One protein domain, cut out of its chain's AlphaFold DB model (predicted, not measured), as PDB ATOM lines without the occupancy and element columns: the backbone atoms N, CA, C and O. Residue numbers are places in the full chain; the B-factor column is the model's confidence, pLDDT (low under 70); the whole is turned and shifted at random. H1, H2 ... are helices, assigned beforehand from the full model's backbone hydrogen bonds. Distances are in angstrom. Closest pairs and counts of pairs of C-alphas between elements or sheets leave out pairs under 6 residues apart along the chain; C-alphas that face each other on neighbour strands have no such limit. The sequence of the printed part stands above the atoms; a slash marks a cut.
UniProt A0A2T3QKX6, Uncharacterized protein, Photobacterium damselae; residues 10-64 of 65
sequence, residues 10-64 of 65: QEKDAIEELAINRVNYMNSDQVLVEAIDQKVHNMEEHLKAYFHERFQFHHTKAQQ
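This is residues 10 to 64 of the 65 residues of an uncharacterized protein of Photobacterium damselae (UniProt A0A2T3QKX6). What shape is this? H3, the longest helix, meets H2 near their linked ends in an open V, and H1 sticks out beyond H2 as an arm. How spread is it? The 55 printed residues, with helices H1, H2, H3 in order and no named strand, are all helix, flat and extended: radius of gyration of the C-alphas 17.4 A, spans 52 by 31 by 8 A.

How does the longest helix stand? H3, residues 45 to 62, touches H2, residues 29 to 41, as a helical hairpin, through residues 47 to 51 and 40 to 41 alone; the closest C-alphas, of Lys 48 and Val 40, are 5.9 A apart. They run opposite ways at a shallow tilt of 34 degrees, only just short of steep. Where is the first helix? H1, residues 10 to 26, is apart from H3 and close to H2 but not clearly touching, at a steep tilt of 58 degrees; the closest C-alphas, of Tyr 25 and Val 31, are 6.7 A apart. Are the backbones complete? Every O i to N i+4 pair in H1, H2 and H3 is within hydrogen-bond range.

How long are they? H3 measures 25.9 A, H2 18.2 A and H1 24.4 A. Where are anchors? C-alpha 10 is at (-6.001, -7.132, 12.035), C-alpha 62 at (7.730, 17.301, 49.275).

Any cut? The printed part has no cut, and both links are tight. Is confidence low? No printed residue is under 70.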
ATOM      1  N   GLN A  10      -5.258  -7.321  10.791       90.94
ATOM      2  CA  GLN A  10      -6.001  -7.132  12.035       90.94
ATOM      3  C   GLN A  10      -5.303  -7.783  13.243       90.94
ATOM      4  O   GLN A  10      -5.308  -7.221  14.335       90.94
ATOM      5  N   GLU A  11      -4.666  -8.943  13.055       84.56
ATOM      6  CA  GLU A  11      -3.862  -9.587  14.103       84.56
ATOM      7  C   GLU A  11      -2.576  -8.810  14.398       84.56
ATOM      8  O   GLU A  11      -2.181  -8.703  15.559       84.56
ATOM      9  N   LYS A  12      -1.934  -8.241  13.370       91.06
ATOM     10  CA  LYS A  12      -0.759  -7.375  13.553       91.06
ATOM     11  C   LYS A  12      -1.116  -6.137  14.369       91.06
ATOM     12  O   LYS A  12      -0.445  -5.869  15.357       91.06
ATOM     13  N   ASP A  13      -2.200  -5.456  14.011       87.50
ATOM     14  CA  ASP A  13      -2.649  -4.241  14.697       87.50
ATOM     15  C   ASP A  13      -2.994  -4.523  16.173       87.50
ATOM     16  O   ASP A  13      -2.608  -3.764  17.061       87.50
ATOM     17  N   ALA A  14      -3.643  -5.659  16.459       80.62
ATOM     18  CA  ALA A  14      -3.965  -6.064  17.829       80.62
ATOM     19  C   ALA A  14      -2.712  -6.351  18.678       80.62
ATOM     20  O   ALA A  14      -2.644  -5.973  19.849       80.62
ATOM     21  N   ILE A  15      -1.702  -7.016  18.107       90.19
ATOM     22  CA  ILE A  15      -0.438  -7.285  18.809       90.19
ATOM     23  C   ILE A  15       0.374  -5.998  19.009       90.19
ATOM     24  O   ILE A  15       0.969  -5.824  20.073       90.19
ATOM     25  N   GLU A  16       0.369  -5.090  18.033       89.88
ATOM     26  CA  GLU A  16       1.004  -3.770  18.132       89.88
ATOM     27  C   GLU A  16       0.409  -2.967  19.301       89.88
ATOM     28  O   GLU A  16       1.144  -2.469  20.155       89.88
ATOM     29  N   GLU A  17      -0.923  -2.919  19.412       86.00
ATOM     30  CA  GLU A  17      -1.617  -2.249  20.516       86.00
ATOM     31  C   GLU A  17      -1.249  -2.860  21.877       86.00
ATOM     32  O   GLU A  17      -0.948  -2.138  22.832       86.00
ATOM     33  N   LEU A  18      -1.207  -4.192  21.977       83.88
ATOM     34  CA  LEU A  18      -0.789  -4.879  23.201       83.88
ATOM     35  C   LEU A  18       0.669  -4.575  23.568       83.88
ATOM     36  O   LEU A  18       0.973  -4.384  24.748       83.88
ATOM     37  N   ALA A  19       1.565  -4.500  22.585       88.38
ATOM     38  CA  ALA A  19       2.965  -4.154  22.801       88.38
ATOM     39  C   ALA A  19       3.122  -2.700  23.277       88.38
ATOM     40  O   ALA A  19       3.822  -2.455  24.264       88.38
ATOM     41  N   ILE A  20       2.419  -1.753  22.647       81.62
ATOM     42  CA  ILE A  20       2.386  -0.341  23.058       81.62
ATOM     43  C   ILE A  20       1.849  -0.219  24.484       81.62
ATOM     44  O   ILE A  20       2.490   0.391  25.340       81.62
ATOM     45  N   ASN A  21       0.713  -0.857  24.772       73.75
ATOM     46  CA  ASN A  21       0.124  -0.858  26.106       73.75
ATOM     47  C   ASN A  21       1.091  -1.448  27.134       73.75
ATOM     48  O   ASN A  21       1.262  -0.884  28.214       73.75
ATOM     49  N   ARG A  22       1.790  -2.538  26.800       78.12
ATOM     50  CA  ARG A  22       2.794  -3.135  27.685       78.12
ATOM     51  C   ARG A  22       3.932  -2.166  27.993       78.12
ATOM     52  O   ARG A  22       4.292  -2.040  29.162       78.12
ATOM     53  N   VAL A  23       4.474  -1.484  26.986       78.69
ATOM     54  CA  VAL A  23       5.519  -0.464  27.173       78.69
ATOM     55  C   VAL A  23       5.008   0.692  28.038       78.69
ATOM     56  O   VAL A  23       5.700   1.112  28.963       78.69
ATOM     57  N   ASN A  24       3.779   1.156  27.809       72.44
ATOM     58  CA  ASN A  24       3.166   2.224  28.602       72.44
ATOM     59  C   ASN A  24       3.009   1.828  30.078       72.44
ATOM     60  O   ASN A  24       3.388   2.595  30.960       72.44
ATOM     61  N   TYR A  25       2.527   0.615  30.362       76.62
ATOM     62  CA  TYR A  25       2.406   0.116  31.736       76.62
ATOM     63  C   TYR A  25       3.761  -0.148  32.401       76.62
ATOM     64  O   TYR A  25       3.890   0.056  33.603       76.62
ATOM     65  N   MET A  26       4.793  -0.551  31.650       74.56
ATOM     66  CA  MET A  26       6.155  -0.674  32.190       74.56
ATOM     67  C   MET A  26       6.719   0.665  32.682       74.56
ATOM     68  O   MET A  26       7.533   0.671  33.601       74.56
ATOM     69  N   ASN A  27       6.266   1.777  32.099       75.38
ATOM     70  CA  ASN A  27       6.655   3.133  32.484       75.38
ATOM     71  C   ASN A  27       5.631   3.813  33.409       75.38
ATOM     72  O   ASN A  27       5.714   5.019  33.627       75.38
ATOM     73  N   SER A  28       4.645   3.075  33.924       83.06
ATOM     74  CA  SER A  28       3.611   3.639  34.786       83.06
ATOM     75  C   SER A  28       4.085   3.716  36.235       83.06
ATOM     76  O   SER A  28       4.419   2.696  36.844       83.06
ATOM     77  N   ASP A  29       4.014   4.916  36.815       85.00
ATOM     78  CA  ASP A  29       4.252   5.140  38.245       85.00
ATOM     79  C   ASP A  29       3.358   4.248  39.117       85.00
ATOM     80  O   ASP A  29       3.789   3.785  40.169       85.00
ATOM     81  N   GLN A  30       2.142   3.928  38.662       85.00
ATOM     82  CA  GLN A  30       1.233   3.046  39.389       85.00
ATOM     83  C   GLN A  30       1.779   1.616  39.496       85.00
ATOM     84  O   GLN A  30       1.781   1.043  40.584       85.00
ATOM     85  N   VAL A  31       2.304   1.057  38.402       82.56
ATOM     86  CA  VAL A  31       2.915  -0.284  38.408       82.56
ATOM     87  C   VAL A  31       4.153  -0.306  39.308       82.56
ATOM     88  O   VAL A  31       4.400  -1.289  40.010       82.56
ATOM     89  N   LEU A  32       4.921   0.788  39.333       83.56
ATOM     90  CA  LEU A  32       6.063   0.928  40.231       83.56
ATOM     91  C   LEU A  32       5.633   0.987  41.707       83.56
ATOM     92  O   LEU A  32       6.231   0.293  42.530       83.56
ATOM     93  N   VAL A  33       4.602   1.771  42.037       87.94
ATOM     94  CA  VAL A  33       4.035   1.862  43.394       87.94
ATOM     95  C   VAL A  33       3.548   0.491  43.864       87.94
ATOM     96  O   VAL A  33       3.980   0.028  44.917       87.94
ATOM     97  N   GLU A  34       2.761  -0.214  43.051       87.81
ATOM     98  CA  GLU A  34       2.258  -1.555  43.381       87.81
ATOM     99  C   GLU A  34       3.400  -2.562  43.617       87.81
ATOM    100  O   GLU A  34       3.356  -3.366  44.554       87.81
ATOM    101  N   ALA A  35       4.465  -2.503  42.811       85.25
ATOM    102  CA  ALA A  35       5.639  -3.355  42.989       85.25
ATOM    103  C   ALA A  35       6.435  -3.017  44.266       85.25
ATOM    104  O   ALA A  35       6.988  -3.917  44.905       85.25
ATOM    105  N   ILE A  36       6.522  -1.736  44.642       88.12
ATOM    106  CA  ILE A  36       7.148  -1.301  45.899       88.12
ATOM    107  C   ILE A  36       6.325  -1.796  47.089       88.12
ATOM    108  O   ILE A  36       6.896  -2.398  48.000       88.12
ATOM    109  N   ASP A  37       5.004  -1.638  47.046       90.75
ATOM    110  CA  ASP A  37       4.104  -2.084  48.110       90.75
ATOM    111  C   ASP A  37       4.187  -3.599  48.322       90.75
ATOM    112  O   ASP A  37       4.317  -4.059  49.459       90.75
ATOM    113  N   GLN A  38       4.223  -4.392  47.245       89.44
ATOM    114  CA  GLN A  38       4.434  -5.842  47.344       89.44
ATOM    115  C   GLN A  38       5.788  -6.199  47.965       89.44
ATOM    116  O   GLN A  38       5.872  -7.114  48.789       89.44
ATOM    117  N   LYS A  39       6.864  -5.487  47.603       86.00
ATOM    118  CA  LYS A  39       8.185  -5.717  48.206       86.00
ATOM    119  C   LYS A  39       8.163  -5.419  49.697       86.00
ATOM    120  O   LYS A  39       8.627  -6.253  50.467       86.00
ATOM    121  N   VAL A  40       7.601  -4.281  50.103       89.62
ATOM    122  CA  VAL A  40       7.468  -3.894  51.516       89.62
ATOM    123  C   VAL A  40       6.601  -4.899  52.267       89.62
ATOM    124  O   VAL A  40       6.970  -5.322  53.360       89.62
ATOM    125  N   HIS A  41       5.499  -5.362  51.674       91.00
ATOM    126  CA  HIS A  41       4.633  -6.380  52.270       91.00
ATOM    127  C   HIS A  41       5.379  -7.682  52.608       91.00
ATOM    128  O   HIS A  41       5.080  -8.308  53.625       91.00
ATOM    129  N   ASN A  42       6.389  -8.057  51.825       89.62
ATOM    130  CA  ASN A  42       7.182  -9.267  52.053       89.62
ATOM    131  C   ASN A  42       8.368  -9.072  53.019       89.62
ATOM    132  O   ASN A  42       9.082 -10.032  53.300       89.62
ATOM    133  N   MET A  43       8.599  -7.859  53.534       92.12
ATOM    134  CA  MET A  43       9.686  -7.583  54.480       92.12
ATOM    135  C   MET A  43       9.336  -7.962  55.928       92.12
ATOM    136  O   MET A  43       8.167  -8.084  56.312       92.12
ATOM    137  N   GLU A  44      10.374  -8.081  56.755       91.94
ATOM    138  CA  GLU A  44      10.247  -8.189  58.210       91.94
ATOM    139  C   GLU A  44       9.590  -6.928  58.805       91.94
ATOM    140  O   GLU A  44       9.719  -5.823  58.272       91.94
ATOM    141  N   GLU A  45       8.879  -7.077  59.928       93.88
ATOM    142  CA  GLU A  45       8.051  -6.003  60.503       93.88
ATOM    143  C   GLU A  45       8.836  -4.728  60.826       93.88
ATOM    144  O   GLU A  45       8.357  -3.624  60.569       93.88
ATOM    145  N   HIS A  46      10.066  -4.864  61.325       94.00
ATOM    146  CA  HIS A  46      10.899  -3.709  61.656       94.00
ATOM    147  C   HIS A  46      11.302  -2.905  60.406       94.00
ATOM    148  O   HIS A  46      11.372  -1.677  60.457       94.00
ATOM    149  N   LEU A  47      11.494  -3.572  59.262       90.62
ATOM    150  CA  LEU A  47      11.787  -2.919  57.985       90.62
ATOM    151  C   LEU A  47      10.542  -2.228  57.415       90.62
ATOM    152  O   LEU A  47      10.641  -1.109  56.914       90.62
ATOM    153  N   LYS A  48       9.360  -2.848  57.548       93.19
ATOM    154  CA  LYS A  48       8.073  -2.230  57.177       93.19
ATOM    155  C   LYS A  48       7.805  -0.954  57.965       93.19
ATOM    156  O   LYS A  48       7.396   0.050  57.379       93.19
ATOM    157  N   ALA A  49       8.032  -0.999  59.278       91.94
ATOM    158  CA  ALA A  49       7.860   0.145  60.165       91.94
ATOM    159  C   ALA A  49       8.803   1.289  59.770       91.94
ATOM    160  O   ALA A  49       8.358   2.423  59.592       91.94
ATOM    161  N   TYR A  50      10.080   0.973  59.532       94.62
ATOM    162  CA  TYR A  50      11.056   1.962  59.088       94.62
ATOM    163  C   TYR A  50      10.710   2.555  57.712       94.62
ATOM    164  O   TYR A  50      10.783   3.769  57.531       94.62
ATOM    165  N   PHE A  51      10.262   1.739  56.750       95.12
ATOM    166  CA  PHE A  51       9.789   2.233  55.453       95.12
ATOM    167  C   PHE A  51       8.661   3.263  55.608       95.12
ATOM    168  O   PHE A  51       8.741   4.339  55.018       95.12
ATOM    169  N   HIS A  52       7.651   2.975  56.435       93.69
ATOM    170  CA  HIS A  52       6.531   3.892  56.665       93.69
ATOM    171  C   HIS A  52       6.980   5.210  57.305       93.69
ATOM    172  O   HIS A  52       6.550   6.275  56.864       93.69
ATOM    173  N   GLU A  53       7.880   5.161  58.290       95.69
ATOM    174  CA  GLU A  53       8.458   6.366  58.896       95.69
ATOM    175  C   GLU A  53       9.146   7.245  57.838       95.69
ATOM    176  O   GLU A  53       8.887   8.449  57.736       95.69
ATOM    177  N   ARG A  54       9.997   6.636  57.002       95.62
ATOM    178  CA  ARG A  54      10.731   7.359  55.958       95.62
ATOM    179  C   ARG A  54       9.808   7.893  54.869       95.62
ATOM    180  O   ARG A  54       9.999   9.030  54.438       95.62
ATOM    181  N   PHE A  55       8.802   7.124  54.458       94.25
ATOM    182  CA  PHE A  55       7.808   7.564  53.483       94.25
ATOM    183  C   PHE A  55       7.089   8.834  53.960       94.25
ATOM    184  O   PHE A  55       7.086   9.837  53.249       94.25
ATOM    185  N   GLN A  56       6.576   8.840  55.195       93.62
ATOM    186  CA  GLN A  56       5.882  10.000  55.771       93.62
ATOM    187  C   GLN A  56       6.787  11.235  55.876       93.62
ATOM    188  O   GLN A  56       6.379  12.347  55.525       93.62
ATOM    189  N   PHE A  57       8.040  11.045  56.302       92.62
ATOM    190  CA  PHE A  57       9.029  12.120  56.367       92.62
ATOM    191  C   PHE A  57       9.274  12.766  54.996       92.62
ATOM    192  O   PHE A  57       9.270  13.994  54.875       92.62
ATOM    193  N   HIS A  58       9.495  11.956  53.957       92.56
ATOM    194  CA  HIS A  58       9.774  12.461  52.613       92.56
ATOM    195  C   HIS A  58       8.531  13.066  51.947       92.56
ATOM    196  O   HIS A  58       8.650  14.115  51.317       92.56
ATOM    197  N   HIS A  59       7.349  12.477  52.150       90.31
ATOM    198  CA  HIS A  59       6.079  13.014  51.656       90.31
ATOM    199  C   HIS A  59       5.788  14.405  52.238       90.31
ATOM    200  O   HIS A  59       5.530  15.349  51.497       90.31
ATOM    201  N   THR A  60       5.933  14.564  53.557       89.56
ATOM    202  CA  THR A  60       5.734  15.856  54.234       89.56
ATOM    203  C   THR A  60       6.695  16.926  53.709       89.56
ATOM    204  O   THR A  60       6.288  18.058  53.467       89.56
ATOM    205  N   LYS A  61       7.970  16.574  53.483       86.88
ATOM    206  CA  LYS A  61       8.953  17.503  52.903       86.88
ATOM    207  C   LYS A  61       8.616  17.919  51.473       86.88
ATOM    208  O   LYS A  61       8.833  19.072  51.127       86.88
ATOM    209  N   ALA A  62       8.106  17.002  50.653       86.12
ATOM    210  CA  ALA A  62       7.730  17.301  49.275       86.12
ATOM    211  C   ALA A  62       6.541  18.276  49.185       86.12
ATOM    212  O   ALA A  62       6.454  19.024  48.224       86.12
ATOM    213  N   GLN A  63       5.661  18.293  50.192       81.62
ATOM    214  CA  GLN A  63       4.503  19.195  50.263       81.62
ATOM    215  C   GLN A  63       4.826  20.598  50.807       81.62
ATOM    216  O   GLN A  63       3.971  21.478  50.762       81.62
ATOM    217  N   GLN A  64       6.017  20.798  51.377       71.69
ATOM    218  CA  GLN A  64       6.452  22.072  51.968       71.69
ATOM    219  C   GLN A  64       7.287  22.936  51.006       71.69
ATOM    220  O   GLN A  64       7.679  24.041  51.385       71.69
TER     221      GLN A  64